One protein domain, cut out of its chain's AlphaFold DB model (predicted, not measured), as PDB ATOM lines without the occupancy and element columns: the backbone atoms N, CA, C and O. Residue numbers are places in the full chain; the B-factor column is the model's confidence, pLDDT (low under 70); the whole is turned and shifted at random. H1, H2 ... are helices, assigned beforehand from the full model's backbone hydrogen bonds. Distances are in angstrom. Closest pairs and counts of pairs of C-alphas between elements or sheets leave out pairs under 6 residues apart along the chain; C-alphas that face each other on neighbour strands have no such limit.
ATOM      1  N   ALA A 223     174.727 172.109 172.600       78.50
ATOM      2  CA  ALA A 223     173.671 171.490 171.798       78.50
ATOM      3  C   ALA A 223     173.685 171.887 170.302       78.50
ATOM      4  O   ALA A 223     173.485 171.009 169.462       78.50
ATOM      5  N   GLU A 224     173.939 173.157 169.952       77.62
ATOM      6  CA  GLU A 224     174.202 173.571 168.558       77.62
ATOM      7  C   GLU A 224     175.502 172.931 168.047       77.62
ATOM      8  O   GLU A 224     175.503 172.325 166.971       77.62
ATOM      9  N   PHE A 225     176.576 172.979 168.846       82.38
ATOM     10  CA  PHE A 225     177.864 172.368 168.506       82.38
ATOM     11  C   PHE A 225     177.708 170.870 168.224       82.38
ATOM     12  O   PHE A 225     178.166 170.380 167.200       82.38
ATOM     13  N   LYS A 226     176.965 170.133 169.058       86.00
ATOM     14  CA  LYS A 226     176.695 168.703 168.834       86.00
ATOM     15  C   LYS A 226     175.967 168.397 167.511       86.00
ATOM     16  O   LYS A 226     176.130 167.295 166.992       86.00
ATOM     17  N   GLN A 227     175.188 169.335 166.958       86.25
ATOM     18  CA  GLN A 227     174.529 169.174 165.650       86.25
ATOM     19  C   GLN A 227     175.443 169.517 164.465       86.25
ATOM     20  O   GLN A 227     175.264 168.959 163.380       86.25
ATOM     21  N   ASN A 228     176.405 170.420 164.659       84.38
ATOM     22  CA  ASN A 228     177.446 170.751 163.686       84.38
ATOM     23  C   ASN A 228     178.760 171.118 164.408       84.38
ATOM     24  O   ASN A 228     179.002 172.301 164.669       84.38
ATOM     25  N   PRO A 229     179.630 170.136 164.713       84.94
ATOM     26  CA  PRO A 229     180.885 170.395 165.417       84.94
ATOM     27  C   PRO A 229     181.874 171.293 164.661       84.94
ATOM     28  O   PRO A 229     182.777 171.842 165.273       84.94
ATOM     29  N   ALA A 230     181.703 171.497 163.350       81.94
ATOM     30  CA  ALA A 230     182.516 172.434 162.568       81.94
ATOM     31  C   ALA A 230     182.037 173.904 162.663       81.94
ATOM     32  O   ALA A 230     182.543 174.766 161.945       81.94
ATOM     33  N   SER A 231     181.046 174.211 163.511       73.62
ATOM     34  CA  SER A 231     180.454 175.558 163.632       73.62
ATOM     35  C   SER A 231     181.262 176.551 164.486       73.62
ATOM     36  O   SER A 231     181.118 177.762 164.300       73.62
ATOM     37  N   ARG A 232     182.121 176.056 165.385       77.62
ATOM     38  CA  ARG A 232     183.167 176.800 166.114       77.62
ATOM     39  C   ARG A 232     184.310 175.838 166.495       77.62
ATOM     40  O   ARG A 232     184.108 174.631 166.385       77.62
ATOM     41  N   PRO A 233     185.476 176.315 166.968       79.12
ATOM     42  CA  PRO A 233     186.437 175.454 167.660       79.12
ATOM     43  C   PRO A 233     185.795 174.748 168.874       79.12
ATOM     44  O   PRO A 233     184.838 175.284 169.444       79.12
ATOM     45  N   PRO A 234     186.292 173.569 169.287       81.44
ATOM     46  CA  PRO A 234     185.876 172.946 170.541       81.44
ATOM     47  C   PRO A 234     186.314 173.797 171.743       81.44
ATOM     48  O   PRO A 234     187.391 174.392 171.713       81.44
ATOM     49  N   GLU A 235     185.499 173.831 172.799       82.88
ATOM     50  CA  GLU A 235     185.828 174.528 174.056       82.88
ATOM     51  C   GLU A 235     186.405 173.572 175.117       82.88
ATOM     52  O   GLU A 235     187.098 174.008 176.036       82.88
ATOM     53  N   ASP A 236     186.149 172.264 174.991       83.69
ATOM     54  CA  ASP A 236     186.604 171.240 175.933       83.69
ATOM     55  C   ASP A 236     186.894 169.872 175.281       83.69
ATOM     56  O   ASP A 236     186.719 169.651 174.080       83.69
ATOM     57  N   GLN A 237     187.375 168.929 176.099       89.56
ATOM     58  CA  GLN A 237     187.839 167.613 175.662       89.56
ATOM     59  C   GLN A 237     186.724 166.750 175.046       89.56
ATOM     60  O   GLN A 237     187.000 166.021 174.086       89.56
ATOM     61  N   GLU A 238     185.484 166.812 175.545       90.50
ATOM     62  CA  GLU A 238     184.376 166.058 174.946       90.50
ATOM     63  C   GLU A 238     183.916 166.678 173.621       90.50
ATOM     64  O   GLU A 238     183.472 165.961 172.719       90.50
ATOM     65  N   GLU A 239     184.011 167.998 173.473       90.56
ATOM     66  CA  GLU A 239     183.737 168.680 172.209       90.56
ATOM     67  C   GLU A 239     184.826 168.443 171.166       90.56
ATOM     68  O   GLU A 239     184.499 168.152 170.015       90.56
ATOM     69  N   ALA A 240     186.101 168.453 171.560       90.19
ATOM     70  CA  ALA A 240     187.206 168.092 170.678       90.19
ATOM     71  C   ALA A 240     187.019 166.666 170.134       90.19
ATOM     72  O   ALA A 240     187.094 166.440 168.927       90.19
ATOM     73  N   ILE A 241     186.651 165.711 170.995       92.88
ATOM     74  CA  ILE A 241     186.314 164.337 170.585       92.88
ATOM     75  C   ILE A 241     185.132 164.315 169.593       92.88
ATOM     76  O   ILE A 241     185.188 163.607 168.587       92.88
ATOM     77  N   GLN A 242     184.080 165.113 169.818       91.38
ATOM     78  CA  GLN A 242     182.933 165.214 168.898       91.38
ATOM     79  C   GLN A 242     183.289 165.852 167.544       91.38
ATOM     80  O   GLN A 242     182.774 165.395 166.522       91.38
ATOM     81  N   PHE A 243     184.172 166.854 167.515       91.81
ATOM     82  CA  PHE A 243     184.708 167.434 166.279       91.81
ATOM     83  C   PHE A 243     185.535 166.413 165.495       91.81
ATOM     84  O   PHE A 243     185.330 166.238 164.295       91.81
ATOM     85  N   ILE A 244     186.399 165.661 166.177       93.75
ATOM     86  CA  ILE A 244     187.210 164.611 165.556       93.75
ATOM     87  C   ILE A 244     186.352 163.464 165.000       93.75
ATOM     88  O   ILE A 244     186.651 162.958 163.915       93.75
ATOM     89  N   TYR A 245     185.244 163.104 165.655       94.62
ATOM     90  CA  TYR A 245     184.250 162.193 165.071       94.62
ATOM     91  C   TYR A 245     183.546 162.796 163.847       94.62
ATOM     92  O   TYR A 245     183.394 162.109 162.840       94.62
ATOM     93  N   TYR A 246     183.163 164.076 163.888       91.69
ATOM     94  CA  TYR A 246     182.537 164.752 162.749       91.69
ATOM     95  C   TYR A 246     183.458 164.792 161.519       91.69
ATOM     96  O   TYR A 246     183.057 164.392 160.426       91.69
ATOM     97  N   MET A 247     184.716 165.199 161.706       89.00
ATOM     98  CA  MET A 247     185.687 165.347 160.620       89.00
ATOM     99  C   MET A 247     186.073 164.028 159.951       89.00
ATOM    100  O   MET A 247     186.379 164.033 158.762       89.00
ATOM    101  N   ALA A 248     186.000 162.886 160.645       91.88
ATOM    102  CA  ALA A 248     186.254 161.588 160.013       91.88
ATOM    103  C   ALA A 248     185.290 161.318 158.848       91.88
ATOM    104  O   ALA A 248     185.674 160.708 157.853       91.88
ATOM    105  N   GLY A 249     184.050 161.807 158.942       86.31
ATOM    106  CA  GLY A 249     183.073 161.745 157.858       86.31
ATOM    107  C   GLY A 249     183.236 162.802 156.766       86.31
ATOM    108  O   GLY A 249     182.482 162.769 155.796       86.31
ATOM    109  N   GLN A 250     184.146 163.766 156.925       83.81
ATOM    110  CA  GLN A 250     184.401 164.856 155.969       83.81
ATOM    111  C   GLN A 250     185.731 164.694 155.218       83.81
ATOM    112  O   GLN A 250     185.888 165.265 154.144       83.81
ATOM    113  N   CYS A 251     186.672 163.917 155.758       81.31
ATOM    114  CA  CYS A 251     187.912 163.539 155.084       81.31
ATOM    115  C   CYS A 251     187.721 162.279 154.221       81.31
ATOM    116  O   CYS A 251     187.002 161.354 154.610       81.31
ATOM    117  N   ASP A 252     188.417 162.211 153.082       81.75
ATOM    118  CA  ASP A 252     188.357 161.066 152.160       81.75
ATOM    119  C   ASP A 252     189.066 159.810 152.708       81.75
ATOM    120  O   ASP A 252     188.754 158.686 152.310       81.75
ATOM    121  N   ASN A 253     190.040 159.976 153.612       88.19
ATOM    122  CA  ASN A 253     190.845 158.889 154.173       88.19
ATOM    123  C   ASN A 253     191.412 159.214 155.574       88.19
ATOM    124  O   ASN A 253     191.339 160.345 156.057       88.19
ATOM    125  N   GLU A 254     192.010 158.199 156.212       92.50
ATOM    126  CA  GLU A 254     192.609 158.291 157.551       92.50
ATOM    127  C   GLU A 254     193.767 159.296 157.640       92.50
ATOM    128  O   GLU A 254     193.857 160.012 158.632       92.50
ATOM    129  N   SER A 255     194.631 159.388 156.623       91.19
ATOM    130  CA  SER A 255     195.803 160.277 156.652       91.19
ATOM    131  C   SER A 255     195.389 161.747 156.671       91.19
ATOM    132  O   SER A 255     195.928 162.531 157.453       91.19
ATOM    133  N   ASP A 256     194.397 162.124 155.865       83.44
ATOM    134  CA  ASP A 256     193.883 163.495 155.860       83.44
ATOM    135  C   ASP A 256     193.214 163.834 157.195       83.44
ATOM    136  O   ASP A 256     193.479 164.887 157.768       83.44
ATOM    137  N   TRP A 257     192.422 162.917 157.757       91.88
ATOM    138  CA  TRP A 257     191.801 163.108 159.070       91.88
ATOM    139  C   TRP A 257     192.820 163.214 160.218       91.88
ATOM    140  O   TRP A 257     192.664 164.074 161.091       91.88
ATOM    141  N   VAL A 258     193.876 162.391 160.208       89.00
ATOM    142  CA  VAL A 258     194.984 162.474 161.173       89.00
ATOM    143  C   VAL A 258     195.639 163.854 161.095       89.00
ATOM    144  O   VAL A 258     195.670 164.570 162.094       89.00
ATOM    145  N   ASN A 259     196.105 164.243 159.906       78.12
ATOM    146  CA  ASN A 259     196.942 165.431 159.730       78.12
ATOM    147  C   ASN A 259     196.157 166.751 159.830       78.12
ATOM    148  O   ASN A 259     196.685 167.736 160.341       78.12
ATOM    149  N   PHE A 260     194.917 166.793 159.329       75.88
ATOM    150  CA  PHE A 260     194.118 168.022 159.235       75.88
ATOM    151  C   PHE A 260     193.207 168.253 160.446       75.88
ATOM    152  O   PHE A 260     192.955 169.399 160.809       75.88
ATOM    153  N   ALA A 261     192.692 167.185 161.068       76.25
ATOM    154  CA  ALA A 261     191.745 167.301 162.174       76.25
ATOM    155  C   ALA A 261     192.353 166.864 163.510       76.25
ATOM    156  O   ALA A 261     192.409 167.670 164.440       76.25
ATOM    157  N   ARG A 262     192.790 165.601 163.633       85.94
ATOM    158  CA  ARG A 262     193.161 165.022 164.936       85.94
ATOM    159  C   ARG A 262     194.409 165.674 165.515       85.94
ATOM    160  O   ARG A 262     194.371 166.143 166.654       85.94
ATOM    161  N   ASP A 263     195.496 165.709 164.755       83.69
ATOM    162  CA  ASP A 263     196.802 166.086 165.298       83.69
ATOM    163  C   ASP A 263     196.887 167.600 165.567       83.69
ATOM    164  O   ASP A 263     197.520 168.007 166.538       83.69
ATOM    165  N   MET A 264     196.113 168.413 164.835       81.19
ATOM    166  CA  MET A 264     195.933 169.856 165.069       81.19
ATOM    167  C   MET A 264     195.447 170.201 166.491       81.19
ATOM    168  O   MET A 264     195.815 171.244 167.019       81.19
ATOM    169  N   TYR A 265     194.650 169.329 167.118       80.25
ATOM    170  CA  TYR A 265     194.084 169.528 168.464       80.25
ATOM    171  C   TYR A 265     194.724 168.639 169.544       80.25
ATOM    172  O   TYR A 265     194.340 168.676 170.713       80.25
ATOM    173  N   THR A 266     195.685 167.797 169.172       84.12
ATOM    174  CA  THR A 266     196.129 166.656 169.989       84.12
ATOM    175  C   THR A 266     197.025 167.027 171.179       84.12
ATOM    176  O   THR A 266     197.126 166.247 172.133       84.12
ATOM    177  N   ASP A 267     197.639 168.211 171.167       83.75
ATOM    178  CA  ASP A 267     198.422 168.724 172.300       83.75
ATOM    179  C   ASP A 267     197.574 169.517 173.308       83.75
ATOM    180  O   ASP A 267     197.845 169.455 174.507       83.75
ATOM    181  N   GLU A 268     196.503 170.177 172.856       83.50
ATOM    182  CA  GLU A 268     195.512 170.838 173.722       83.50
ATOM    183  C   GLU A 268     194.557 169.826 174.378       83.50
ATOM    184  O   GLU A 268     194.148 169.999 175.527       83.50
ATOM    185  N   TYR A 269     194.242 168.734 173.670       88.88
ATOM    186  CA  TYR A 269     193.236 167.744 174.063       88.88
ATOM    187  C   TYR A 269     193.807 166.307 174.055       88.88
ATOM    188  O   TYR A 269     193.510 165.518 173.150       88.88
ATOM    189  N   PRO A 270     194.624 165.915 175.059       87.69
ATOM    190  CA  PRO A 270     195.452 164.706 175.000       87.69
ATOM    191  C   PRO A 270     194.711 163.379 174.798       87.69
ATOM    192  O   PRO A 270     195.322 162.419 174.323       87.69
ATOM    193  N   GLN A 271     193.416 163.283 175.127       89.56
ATOM    194  CA  GLN A 271     192.656 162.042 174.921       89.56
ATOM    195  C   GLN A 271     192.399 161.739 173.435       89.56
ATOM    196  O   GLN A 271     192.109 160.588 173.099       89.56
ATOM    197  N   LEU A 272     192.569 162.717 172.532       89.50
ATOM    198  CA  LEU A 272     192.478 162.505 171.081       89.50
ATOM    199  C   LEU A 272     193.488 161.467 170.568       89.50
ATOM    200  O   LEU A 272     193.191 160.764 169.604       89.50
ATOM    201  N   LYS A 273     194.619 161.280 171.268       88.19
ATOM    202  CA  LYS A 273     195.635 160.244 170.982       88.19
ATOM    203  C   LYS A 273     195.060 158.815 171.026       88.19
ATOM    204  O   LYS A 273     195.614 157.919 170.400       88.19
ATOM    205  N   ASN A 274     193.931 158.615 171.717       90.38
ATOM    206  CA  ASN A 274     193.232 157.330 171.825       90.38
ATOM    207  C   ASN A 274     192.125 157.138 170.768       90.38
ATOM    208  O   ASN A 274     191.513 156.069 170.710       90.38
ATOM    209  N   VAL A 275     191.826 158.154 169.950       92.12
ATOM    210  CA  VAL A 275     190.800 158.075 168.902       92.12
ATOM    211  C   VAL A 275     191.421 157.543 167.608       92.12
ATOM    212  O   VAL A 275     192.397 158.090 167.095       92.12
ATOM    213  N   THR A 276     190.826 156.484 167.054       94.00
ATOM    214  CA  THR A 276     191.197 155.898 165.755       94.00
ATOM    215  C   THR A 276     190.215 156.323 164.663       94.00
ATOM    216  O   THR A 276     189.035 156.552 164.948       94.00
ATOM    217  N   TYR A 277     190.668 156.392 163.405       93.25
ATOM    218  CA  TYR A 277     189.819 156.820 162.287       93.25
ATOM    219  C   TYR A 277     188.601 155.915 162.113       93.25
ATOM    220  O   TYR A 277     187.479 156.405 162.025       93.25
ATOM    221  N   ASN A 278     188.797 154.594 162.162       94.62
ATOM    222  CA  ASN A 278     187.704 153.623 162.053       94.62
ATOM    223  C   ASN A 278     186.628 153.857 163.125       94.62
ATOM    224  O   ASN A 278     185.440 153.893 162.809       94.62
ATOM    225  N   ARG A 279     187.030 154.114 164.378       94.50
ATOM    226  CA  ARG A 279     186.079 154.406 165.457       94.50
ATOM    227  C   ARG A 279     185.382 155.756 165.272       94.50
ATOM    228  O   ARG A 279     184.207 155.895 165.613       94.50
ATOM    229  N   ALA A 280     186.084 156.739 164.717       94.62
ATOM    230  CA  ALA A 280     185.514 158.034 164.379       94.62
ATOM    231  C   ALA A 280     184.494 157.934 163.226       94.62
ATOM    232  O   ALA A 280     183.405 158.496 163.343       94.62
ATOM    233  N   ARG A 281     184.776 157.135 162.183       95.06
ATOM    234  CA  ARG A 281     183.830 156.799 161.100       95.06
ATOM    235  C   ARG A 281     182.578 156.101 161.621       95.06
ATOM    236  O   ARG A 281     181.481 156.573 161.348       95.06
ATOM    237  N   GLU A 282     182.723 155.054 162.438       95.31
ATOM    238  CA  GLU A 282     181.583 154.363 163.068       95.31
ATOM    239  C   GLU A 282     180.644 155.329 163.805       95.31
ATOM    240  O   GLU A 282     179.420 155.208 163.726       95.31
ATOM    241  N   ILE A 283     181.210 156.289 164.547       95.12
ATOM    242  CA  ILE A 283     180.429 157.263 165.314       95.12
ATOM    243  C   ILE A 283     179.834 158.339 164.400       95.12
ATOM    244  O   ILE A 283     178.690 158.733 164.629       95.12
ATOM    245  N   TYR A 284     180.536 158.760 163.343       93.50
ATOM    246  CA  TYR A 284     179.971 159.616 162.299       93.50
ATOM    247  C   TYR A 284     178.746 158.959 161.655       93.50
ATOM    248  O   TYR A 284     177.641 159.487 161.766       93.50
ATOM    249  N   ASP A 285     178.910 157.772 161.068       93.56
ATOM    250  CA  ASP A 285     177.858 157.056 160.335       93.56
ATOM    251  C   ASP A 285     176.666 156.694 161.258       93.56
ATOM    252  O   ASP A 285     175.495 156.731 160.852       93.56
ATOM    253  N   LYS A 286     176.926 156.457 162.554       95.25
ATOM    254  CA  LYS A 286     175.881 156.354 163.587       95.25
ATOM    255  C   LYS A 286     175.159 157.685 163.838       95.25
ATOM    256  O   LYS A 286     173.932 157.715 163.873       95.25
ATOM    257  N   ASN A 287     175.881 158.788 164.019       92.25
ATOM    258  CA  ASN A 287     175.276 160.106 164.245       92.25
ATOM    259  C   ASN A 287     174.523 160.619 163.001       92.25
ATOM    260  O   ASN A 287     173.589 161.408 163.145       92.25
ATOM    261  N   ILE A 288     174.865 160.118 161.808       91.19
ATOM    262  CA  ILE A 288     174.120 160.328 160.559       91.19
ATOM    263  C   ILE A 288     172.800 159.556 160.575       91.19
ATOM    264  O   ILE A 288     171.749 160.129 160.303       91.19
ATOM    265  N   SER A 289     172.842 158.259 160.888       91.69
ATOM    266  CA  SER A 289     171.646 157.398 160.900       91.69
ATOM    267  C   SER A 289     170.670 157.707 162.042       91.69
ATOM    268  O   SER A 289     169.505 157.328 161.957       91.69
ATOM    269  N   LEU A 290     171.119 158.429 163.073       91.19
ATOM    270  CA  LEU A 290     170.291 158.965 164.160       91.19
ATOM    271  C   LEU A 290     169.872 160.438 163.960       91.19
ATOM    272  O   LEU A 290     169.323 161.030 164.884       91.19
ATOM    273  N   GLU A 291     170.164 161.037 162.798       88.19
ATOM    274  CA  GLU A 291     169.856 162.442 162.454       88.19
ATOM    275  C   GLU A 291     170.398 163.484 163.464       88.19
ATOM    276  O   GLU A 291     169.898 164.604 163.566       88.19
TER     277      GLU A 291
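This is residues 223 to 291 of the 298 residues of an uncharacterized protein of Iodobacter fluviatilis (UniProt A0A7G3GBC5). The longest helix, H5, crosses the later part of H2, the core helix, while H3 folds back beside H2 as a hairpin. Short H4 packs on H2. The printed part has 69 residues, 47 of them in five named helices, H1 to H5 in order along the chain, with no named strand; its class is all helix, and it is compact, with a radius of gyration of the C-alphas of 10.9 A and spans of 31 by 25 by 17 A.

H5, residues 277 to 289, is 18.2 A long and ends at C-alpha 289 (171.646, 157.398, 160.900). H2, 237 to 248, is 16.8 A; H3, 254 to 265, 15.7 A; H4, 270 to 274, 8.3 A; H1, 223 to 227, 6.6 A, from C-alpha 223 (173.671, 171.490, 171.798).

The hub H2 touches H5 with residues 244 to 248 alone, about perpendicular at 85 degrees; closest C-alphas Tyr 245 and Ala 280, 4.4 A. Hairpin H2 and H3 touch at a shallow tilt of 24 degrees, opposite ways; closest C-alphas Ala 248 and Trp 257, 5.8 A. H2 touches H4; closest C-alphas Ile 241 and Leu 272, 6.4 A. H1 only just touches H2, with 3 pairs of C-alphas within 8 A. O i to N i+4 pairs are within hydrogen-bond range throughout H1, H2 and H5, 5 of 8 in H3, 0 of 1 in H4, whose i+3 pairs are 2 of 2.

The C-alphas farthest apart, Asp 267 and Ser 289, are 31.2 A apart. The printed part has no cut, no long link and no residue under pLDDT 70.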